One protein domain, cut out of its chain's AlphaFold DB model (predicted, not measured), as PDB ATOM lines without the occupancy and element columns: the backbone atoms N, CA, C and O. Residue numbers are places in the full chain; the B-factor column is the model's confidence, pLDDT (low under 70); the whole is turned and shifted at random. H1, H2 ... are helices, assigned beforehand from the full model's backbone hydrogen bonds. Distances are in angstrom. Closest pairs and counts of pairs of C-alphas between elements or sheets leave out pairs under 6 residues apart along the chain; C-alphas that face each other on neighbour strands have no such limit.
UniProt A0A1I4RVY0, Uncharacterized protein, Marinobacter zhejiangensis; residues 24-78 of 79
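Overview. This is residues 24 to 78 of the 79 residues of an uncharacterized protein of Marinobacter zhejiangensis (UniProt A0A1I4RVY0). What does the printed part look like at first sight? It is a flat, open hook of three helices: H1 is a short arm, H2 is a small helix at the turn, and H3 is a long arm that folds back from it. H3 makes most of the longest axis, and residues 63 to 78 stick out, of which 63 to 77 belong to H3 and Ile 78 is the last printed residue. What is it made of? The printed part has 55 residues, with three named helices in the order H1, H2, H3 and no named strand; the class is all helix. How compact is it? It is only just extended, close to loose, with a radius of gyration of the C-alphas of 15.4 A, and the C-alphas span 47 by 34 by 5 A.

Arrangement. How do the first two helices stand to each other? H1, residues 24 to 34, and H2, residues 40 to 46, are apart, with no C-alpha of the one within 8 A of the other; a tight link of 5 residues joins them. Where does the third helix come in? H3, residues 53 to 77, follows H2 after a short link of 6 residues, and these two are apart by the same measure. H1 and H3 are apart as well. What do the backbone N and O atoms show? In H1 and H3 every O i to N i+4 pair is within hydrogen-bond range, while in H2 it is 2 of 3.

Along the chain. Where does the first helix lie? H1 begins at C-alpha 24 at (291.131, 394.376, 199.680) and is 15.2 A long from first to last C-alpha. Where is the short helix? H2 runs from Ser 40, with its C-alpha at (286.570, 413.370, 200.520), to Asp 46. Where does the longest helix end? H3 has 25 residues and runs 36.4 A from C-alpha 53 to C-alpha 77 at (258.990, 387.030, 200.554).

Size, cuts and confidence. How large is it? The two C-alphas farthest apart are those of Ser 48 and Ile 78, at 47.4 A, and the first and last printed C-alphas, of Leu 24 and Ile 78, are 36.3 A apart. Is there a cut or a long link? The printed part has no cut, and neither of its two links is long. Which stretches stand free? Residues 30 to 35, of which 30 to 34 belong to H1, stand free, as do residues 40 to 45 of H2, residues 47 to 53, and residues 63 to 78, of which 63 to 77 belong to H3. Where is the model's confidence low? Residue 30 and residues 33 to 50 are under 70; the mean pLDDT is 58 in H2, 90 in H3 and 77.7 over the printed part.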
ATOM      1  N   LEU A  24     291.797 393.902 198.466       82.06
ATOM      2  CA  LEU A  24     291.131 394.376 199.680       82.06
ATOM      3  C   LEU A  24     290.773 395.872 199.645       82.06
ATOM      4  O   LEU A  24     289.706 396.260 200.104       82.06
ATOM      5  N   LYS A  25     291.623 396.716 199.056       76.75
ATOM      6  CA  LYS A  25     291.386 398.159 198.895       76.75
ATOM      7  C   LYS A  25     290.312 398.445 197.846       76.75
ATOM      8  O   LYS A  25     289.575 399.420 197.963       76.75
ATOM      9  N   VAL A  26     290.207 397.569 196.849       77.38
ATOM     10  CA  VAL A  26     289.138 397.605 195.845       77.38
ATOM     11  C   VAL A  26     287.796 397.255 196.492       77.38
ATOM     12  O   VAL A  26     286.850 398.020 196.353       77.38
ATOM     13  N   ILE A  27     287.727 396.186 197.290       81.56
ATOM     14  CA  ILE A  27     286.514 395.809 198.042       81.56
ATOM     15  C   ILE A  27     286.107 396.910 199.032       81.56
ATOM     16  O   ILE A  27     284.935 397.271 199.114       81.56
ATOM     17  N   GLN A  28     287.075 397.500 199.736       75.38
ATOM     18  CA  GLN A  28     286.826 398.630 200.633       75.38
ATOM     19  C   GLN A  28     286.245 399.844 199.895       75.38
ATOM     20  O   GLN A  28     285.344 400.488 200.420       75.38
ATOM     21  N   GLY A  29     286.705 400.134 198.674       72.62
ATOM     22  CA  GLY A  29     286.134 401.194 197.836       72.62
ATOM     23  C   GLY A  29     284.710 400.891 197.364       72.62
ATOM     24  O   GLY A  29     283.865 401.782 197.353       72.62
ATOM     25  N   VAL A  30     284.423 399.631 197.035       69.94
ATOM     26  CA  VAL A  30     283.084 399.184 196.614       69.94
ATOM     27  C   VAL A  30     282.082 399.267 197.769       69.94
ATOM     28  O   VAL A  30     280.975 399.762 197.580       69.94
ATOM     29  N   LEU A  31     282.479 398.880 198.984       72.31
ATOM     30  CA  LEU A  31     281.644 399.007 200.185       72.31
ATOM     31  C   LEU A  31     281.452 400.468 200.608       72.31
ATOM     32  O   LEU A  31     280.344 400.875 200.940       72.31
ATOM     33  N   ALA A  32     282.508 401.279 200.542       71.19
ATOM     34  CA  ALA A  32     282.436 402.710 200.813       71.19
ATOM     35  C   ALA A  32     281.497 403.430 199.818       71.19
ATOM     36  O   ALA A  32     280.720 404.298 200.214       71.19
ATOM     37  N   GLY A  33     281.502 403.016 198.546       66.00
ATOM     38  CA  GLY A  33     280.574 403.497 197.519       66.00
ATOM     39  C   GLY A  33     279.133 403.010 197.704       66.00
ATOM     40  O   GLY A  33     278.205 403.792 197.519       66.00
ATOM     41  N   ALA A  34     278.928 401.762 198.132       67.50
ATOM     42  CA  ALA A  34     277.596 401.212 198.405       67.50
ATOM     43  C   ALA A  34     276.923 401.847 199.637       67.50
ATOM     44  O   ALA A  34     275.700 401.919 199.712       67.50
ATOM     45  N   LEU A  35     277.724 402.341 200.582       68.25
ATOM     46  CA  LEU A  35     277.271 403.036 201.789       68.25
ATOM     47  C   LEU A  35     277.187 404.566 201.613       68.25
ATOM     48  O   LEU A  35     276.946 405.284 202.581       68.25
ATOM     49  N   GLY A  36     277.370 405.075 200.389       69.50
ATOM     50  CA  GLY A  36     277.131 406.480 200.046       69.50
ATOM     51  C   GLY A  36     278.297 407.439 200.301       69.50
ATOM     52  O   GLY A  36     278.092 408.654 200.304       69.50
ATOM     53  N   VAL A  37     279.528 406.954 200.510       66.25
ATOM     54  CA  VAL A  37     280.659 407.843 200.816       66.25
ATOM     55  C   VAL A  37     281.330 408.304 199.523       66.25
ATOM     56  O   VAL A  37     282.206 407.670 198.929       66.25
ATOM     57  N   GLN A  38     280.886 409.463 199.056       60.56
ATOM     58  CA  GLN A  38     281.628 410.227 198.072       60.56
ATOM     59  C   GLN A  38     283.020 410.540 198.645       60.56
ATOM     60  O   GLN A  38     283.147 411.043 199.762       60.56
ATOM     61  N   SER A  39     284.065 410.200 197.881       63.06
ATOM     62  CA  SER A  39     285.465 410.469 198.223       63.06
ATOM     63  C   SER A  39     285.636 411.919 198.689       63.06
ATOM     64  O   SER A  39     285.148 412.848 198.040       63.06
ATOM     65  N   SER A  40     286.346 412.099 199.809       56.81
ATOM     66  CA  SER A  40     286.570 413.370 200.520       56.81
ATOM     67  C   SER A  40     287.031 414.530 199.635       56.81
ATOM     68  O   SER A  40     286.822 415.686 199.981       56.81
ATOM     69  N   LYS A  41     287.591 414.235 198.458       56.59
ATOM     70  CA  LYS A  41     288.025 415.225 197.473       56.59
ATOM     71  C   LYS A  41     286.896 416.130 196.955       56.59
ATOM     72  O   LYS A  41     287.166 417.281 196.658       56.59
ATOM     73  N   ARG A  42     285.653 415.637 196.877       54.94
ATOM     74  CA  ARG A  42     284.483 416.463 196.504       54.94
ATOM     75  C   ARG A  42     283.799 417.121 197.700       54.94
ATOM     76  O   ARG A  42     283.072 418.084 197.537       54.94
ATOM     77  N   ARG A  43     284.050 416.607 198.907       58.50
ATOM     78  CA  ARG A  43     283.571 417.219 200.147       58.50
ATOM     79  C   ARG A  43     284.247 418.566 200.378       58.50
ATOM     80  O   ARG A  43     283.560 419.486 200.759       58.50
ATOM     81  N   GLU A  44     285.538 418.720 200.094       58.28
ATOM     82  CA  GLU A  44     286.233 420.007 200.287       58.28
ATOM     83  C   GLU A  44     285.693 421.131 199.372       58.28
ATOM     84  O   GLU A  44     285.594 422.289 199.778       58.28
ATOM     85  N   GLU A  45     285.287 420.776 198.148       60.62
ATOM     86  CA  GLU A  45     284.640 421.690 197.194       60.62
ATOM     87  C   GLU A  45     283.182 421.977 197.578       60.62
ATOM     88  O   GLU A  45     282.754 423.130 197.567       60.62
ATOM     89  N   ASP A  46     282.430 420.960 197.998       57.06
ATOM     90  CA  ASP A  46     281.034 421.131 198.400       57.06
ATOM     91  C   ASP A  46     280.871 421.733 199.813       57.06
ATOM     92  O   ASP A  46     279.851 422.356 200.099       57.06
ATOM     93  N   PHE A  47     281.866 421.604 200.696       58.66
ATOM     94  CA  PHE A  47     281.943 422.310 201.984       58.66
ATOM     95  C   PHE A  47     282.416 423.754 201.828       58.66
ATOM     96  O   PHE A  47     282.227 424.555 202.740       58.66
ATOM     97  N   SER A  48     282.980 424.093 200.668       59.28
ATOM     98  CA  SER A  48     283.166 425.482 200.242       59.28
ATOM     99  C   SER A  48     281.902 426.064 199.587       59.28
ATOM    100  O   SER A  48     281.855 427.261 199.306       59.28
ATOM    101  N   SER A  49     280.866 425.248 199.349       58.25
ATOM    102  CA  SER A  49     279.586 425.677 198.780       58.25
ATOM    103  C   SER A  49     278.590 426.093 199.873       58.25
ATOM    104  O   SER A  49     278.462 425.463 200.919       58.25
ATOM    105  N   GLN A  50     277.859 427.177 199.618       60.44
ATOM    106  CA  GLN A  50     277.086 427.976 200.585       60.44
ATOM    107  C   GLN A  50     275.826 427.316 201.195       60.44
ATOM    108  O   GLN A  50     275.130 427.978 201.963       60.44
ATOM    109  N   SER A  51     275.459 426.067 200.867       70.31
ATOM    110  CA  SER A  51     274.165 425.521 201.316       70.31
ATOM    111  C   SER A  51     274.125 423.996 201.511       70.31
ATOM    112  O   SER A  51     274.412 423.253 200.573       70.31
ATOM    113  N   PRO A  52     273.671 423.502 202.685       75.69
ATOM    114  CA  PRO A  52     273.558 422.070 202.992       75.69
ATOM    115  C   PRO A  52     272.334 421.386 202.353       75.69
ATOM    116  O   PRO A  52     272.176 420.167 202.447       75.69
ATOM    117  N   TRP A  53     271.450 422.147 201.708       83.50
ATOM    118  CA  TRP A  53     270.188 421.654 201.148       83.50
ATOM    119  C   TRP A  53     270.314 420.496 200.141       83.50
ATOM    120  O   TRP A  53     269.543 419.540 200.264       83.50
ATOM    121  N   PRO A  54     271.267 420.498 199.187       78.75
ATOM    122  CA  PRO A  54     271.403 419.412 198.213       78.75
ATOM    123  C   PRO A  54     271.672 418.050 198.865       78.75
ATOM    124  O   PRO A  54     271.164 417.026 198.408       78.75
ATOM    125  N   TYR A  55     272.410 418.036 199.975       78.06
ATOM    126  CA  TYR A  55     272.714 416.821 200.726       78.06
ATOM    127  C   TYR A  55     271.500 416.267 201.462       78.06
ATOM    128  O   TYR A  55     271.271 415.059 201.450       78.06
ATOM    129  N   ILE A  56     270.703 417.150 202.064       82.31
ATOM    130  CA  ILE A  56     269.487 416.773 202.789       82.31
ATOM    131  C   ILE A  56     268.465 416.183 201.818       82.31
ATOM    132  O   ILE A  56     267.936 415.103 202.065       82.31
ATOM    133  N   ILE A  57     268.240 416.846 200.681       87.25
ATOM    134  CA  ILE A  57     267.302 416.371 199.656       87.25
ATOM    135  C   ILE A  57     267.748 415.009 199.118       87.25
ATOM    136  O   ILE A  57     266.947 414.076 199.068       87.25
ATOM    137  N   THR A  58     269.031 414.865 198.779       82.44
ATOM    138  CA  THR A  58     269.591 413.594 198.294       82.44
ATOM    139  C   THR A  58     269.421 412.477 199.324       82.44
ATOM    140  O   THR A  58     268.998 411.377 198.971       82.44
ATOM    141  N   GLY A  59     269.686 412.764 200.603       82.12
ATOM    142  CA  GLY A  59     269.507 411.810 201.696       82.12
ATOM    143  C   GLY A  59     268.056 411.359 201.847       82.12
ATOM    144  O   GLY A  59     267.793 410.162 201.904       82.12
ATOM    145  N   VAL A  60     267.106 412.296 201.826       92.75
ATOM    146  CA  VAL A  60     265.672 411.986 201.939       92.75
ATOM    147  C   VAL A  60     265.192 411.135 200.764       92.75
ATOM    148  O   VAL A  60     264.529 410.118 200.973       92.75
ATOM    149  N   VAL A  61     265.561 411.503 199.534       90.88
ATOM    150  CA  VAL A  61     265.206 410.739 198.326       90.88
ATOM    151  C   VAL A  61     265.763 409.316 198.402       90.88
ATOM    152  O   VAL A  61     265.036 408.357 198.139       90.88
ATOM    153  N   PHE A  62     267.020 409.163 198.826       86.25
ATOM    154  CA  PHE A  62     267.648 407.857 199.013       86.25
ATOM    155  C   PHE A  62     266.928 407.012 200.075       86.25
ATOM    156  O   PHE A  62     266.654 405.835 199.841       86.25
ATOM    157  N   THR A  63     266.568 407.604 201.217       89.12
ATOM    158  CA  THR A  63     265.850 406.900 202.289       89.12
ATOM    159  C   THR A  63     264.482 406.404 201.832       89.12
ATOM    160  O   THR A  63     264.135 405.255 202.104       89.12
ATOM    161  N   VAL A  64     263.718 407.222 201.106       96.25
ATOM    162  CA  VAL A  64     262.411 406.805 200.569       96.25
ATOM    163  C   VAL A  64     262.573 405.618 199.617       96.25
ATOM    164  O   VAL A  64     261.890 404.605 199.772       96.25
ATOM    165  N   LEU A  65     263.518 405.703 198.678       93.00
ATOM    166  CA  LEU A  65     263.845 404.617 197.748       93.00
ATOM    167  C   LEU A  65     264.243 403.322 198.467       93.00
ATOM    168  O   LEU A  65     263.791 402.237 198.092       93.00
ATOM    169  N   PHE A  66     265.051 403.428 199.521       90.12
ATOM    170  CA  PHE A  66     265.471 402.279 200.318       90.12
ATOM    171  C   PHE A  66     264.285 401.604 201.017       90.12
ATOM    172  O   PHE A  66     264.124 400.388 200.922       90.12
ATOM    173  N   VAL A  67     263.405 402.383 201.652       95.19
ATOM    174  CA  VAL A  67     262.212 401.847 202.330       95.19
ATOM    175  C   VAL A  67     261.274 401.161 201.339       95.19
ATOM    176  O   VAL A  67     260.824 400.048 201.603       95.19
ATOM    177  N   LEU A  68     261.019 401.771 200.179       96.56
ATOM    178  CA  LEU A  68     260.206 401.148 199.130       96.56
ATOM    179  C   LEU A  68     260.803 399.815 198.666       96.56
ATOM    180  O   LEU A  68     260.074 398.837 198.513       96.56
ATOM    181  N   THR A  69     262.127 399.760 198.511       95.12
ATOM    182  CA  THR A  69     262.840 398.523 198.166       95.12
ATOM    183  C   THR A  69     262.584 397.436 199.210       95.12
ATOM    184  O   THR A  69     262.224 396.317 198.847       95.12
ATOM    185  N   LEU A  70     262.685 397.760 200.504       94.94
ATOM    186  CA  LEU A  70     262.386 396.807 201.577       94.94
ATOM    187  C   LEU A  70     260.925 396.349 201.558       94.94
ATOM    188  O   LEU A  70     260.664 395.160 201.710       94.94
ATOM    189  N   VAL A  71     259.974 397.259 201.335       95.62
ATOM    190  CA  VAL A  71     258.543 396.918 201.260       95.62
ATOM    191  C   VAL A  71     258.271 395.934 200.125       95.62
ATOM    192  O   VAL A  71     257.576 394.940 200.337       95.62
ATOM    193  N   VAL A  72     258.839 396.176 198.941       95.31
ATOM    194  CA  VAL A  72     258.722 395.260 197.797       95.31
ATOM    195  C   VAL A  72     259.315 393.896 198.143       95.31
ATOM    196  O   VAL A  72     258.654 392.884 197.937       95.31
ATOM    197  N   VAL A  73     260.515 393.855 198.728       96.25
ATOM    198  CA  VAL A  73     261.150 392.594 199.148       96.25
ATOM    199  C   VAL A  73     260.271 391.837 200.145       96.25
ATOM    200  O   VAL A  73     260.037 390.647 199.964       96.25
ATOM    201  N   VAL A  74     259.727 392.516 201.156       96.12
ATOM    202  CA  VAL A  74     258.837 391.898 202.152       96.12
ATOM    203  C   VAL A  74     257.587 391.324 201.492       96.12
ATOM    204  O   VAL A  74     257.201 390.203 201.807       96.12
ATOM    205  N   LYS A  75     256.984 392.055 200.551       94.19
ATOM    206  CA  LYS A  75     255.801 391.596 199.808       94.19
ATOM    207  C   LYS A  75     256.082 390.421 198.876       94.19
ATOM    208  O   LYS A  75     255.174 389.656 198.593       94.19
ATOM    209  N   LEU A  76     257.312 390.286 198.391       93.62
ATOM    210  CA  LEU A  76     257.725 389.140 197.580       93.62
ATOM    211  C   LEU A  76     258.048 387.909 198.434       93.62
ATOM    212  O   LEU A  76     257.856 386.787 197.979       93.62
ATOM    213  N   VAL A  77     258.567 388.113 199.649       95.56
ATOM    214  CA  VAL A  77     258.990 387.030 200.554       95.56
ATOM    215  C   VAL A  77     257.833 386.489 201.392       95.56
ATOM    216  O   VAL A  77     257.803 385.293 201.673       95.56
ATOM    217  N   ILE A  78     256.895 387.347 201.796       88.31
ATOM    218  CA  ILE A  78     255.685 386.963 202.526       88.31
ATOM    219  C   ILE A  78     254.513 387.026 201.531       88.31
ATOM    220  O   ILE A  78     253.995 388.128 201.320       88.31
TER     221      ILE A  78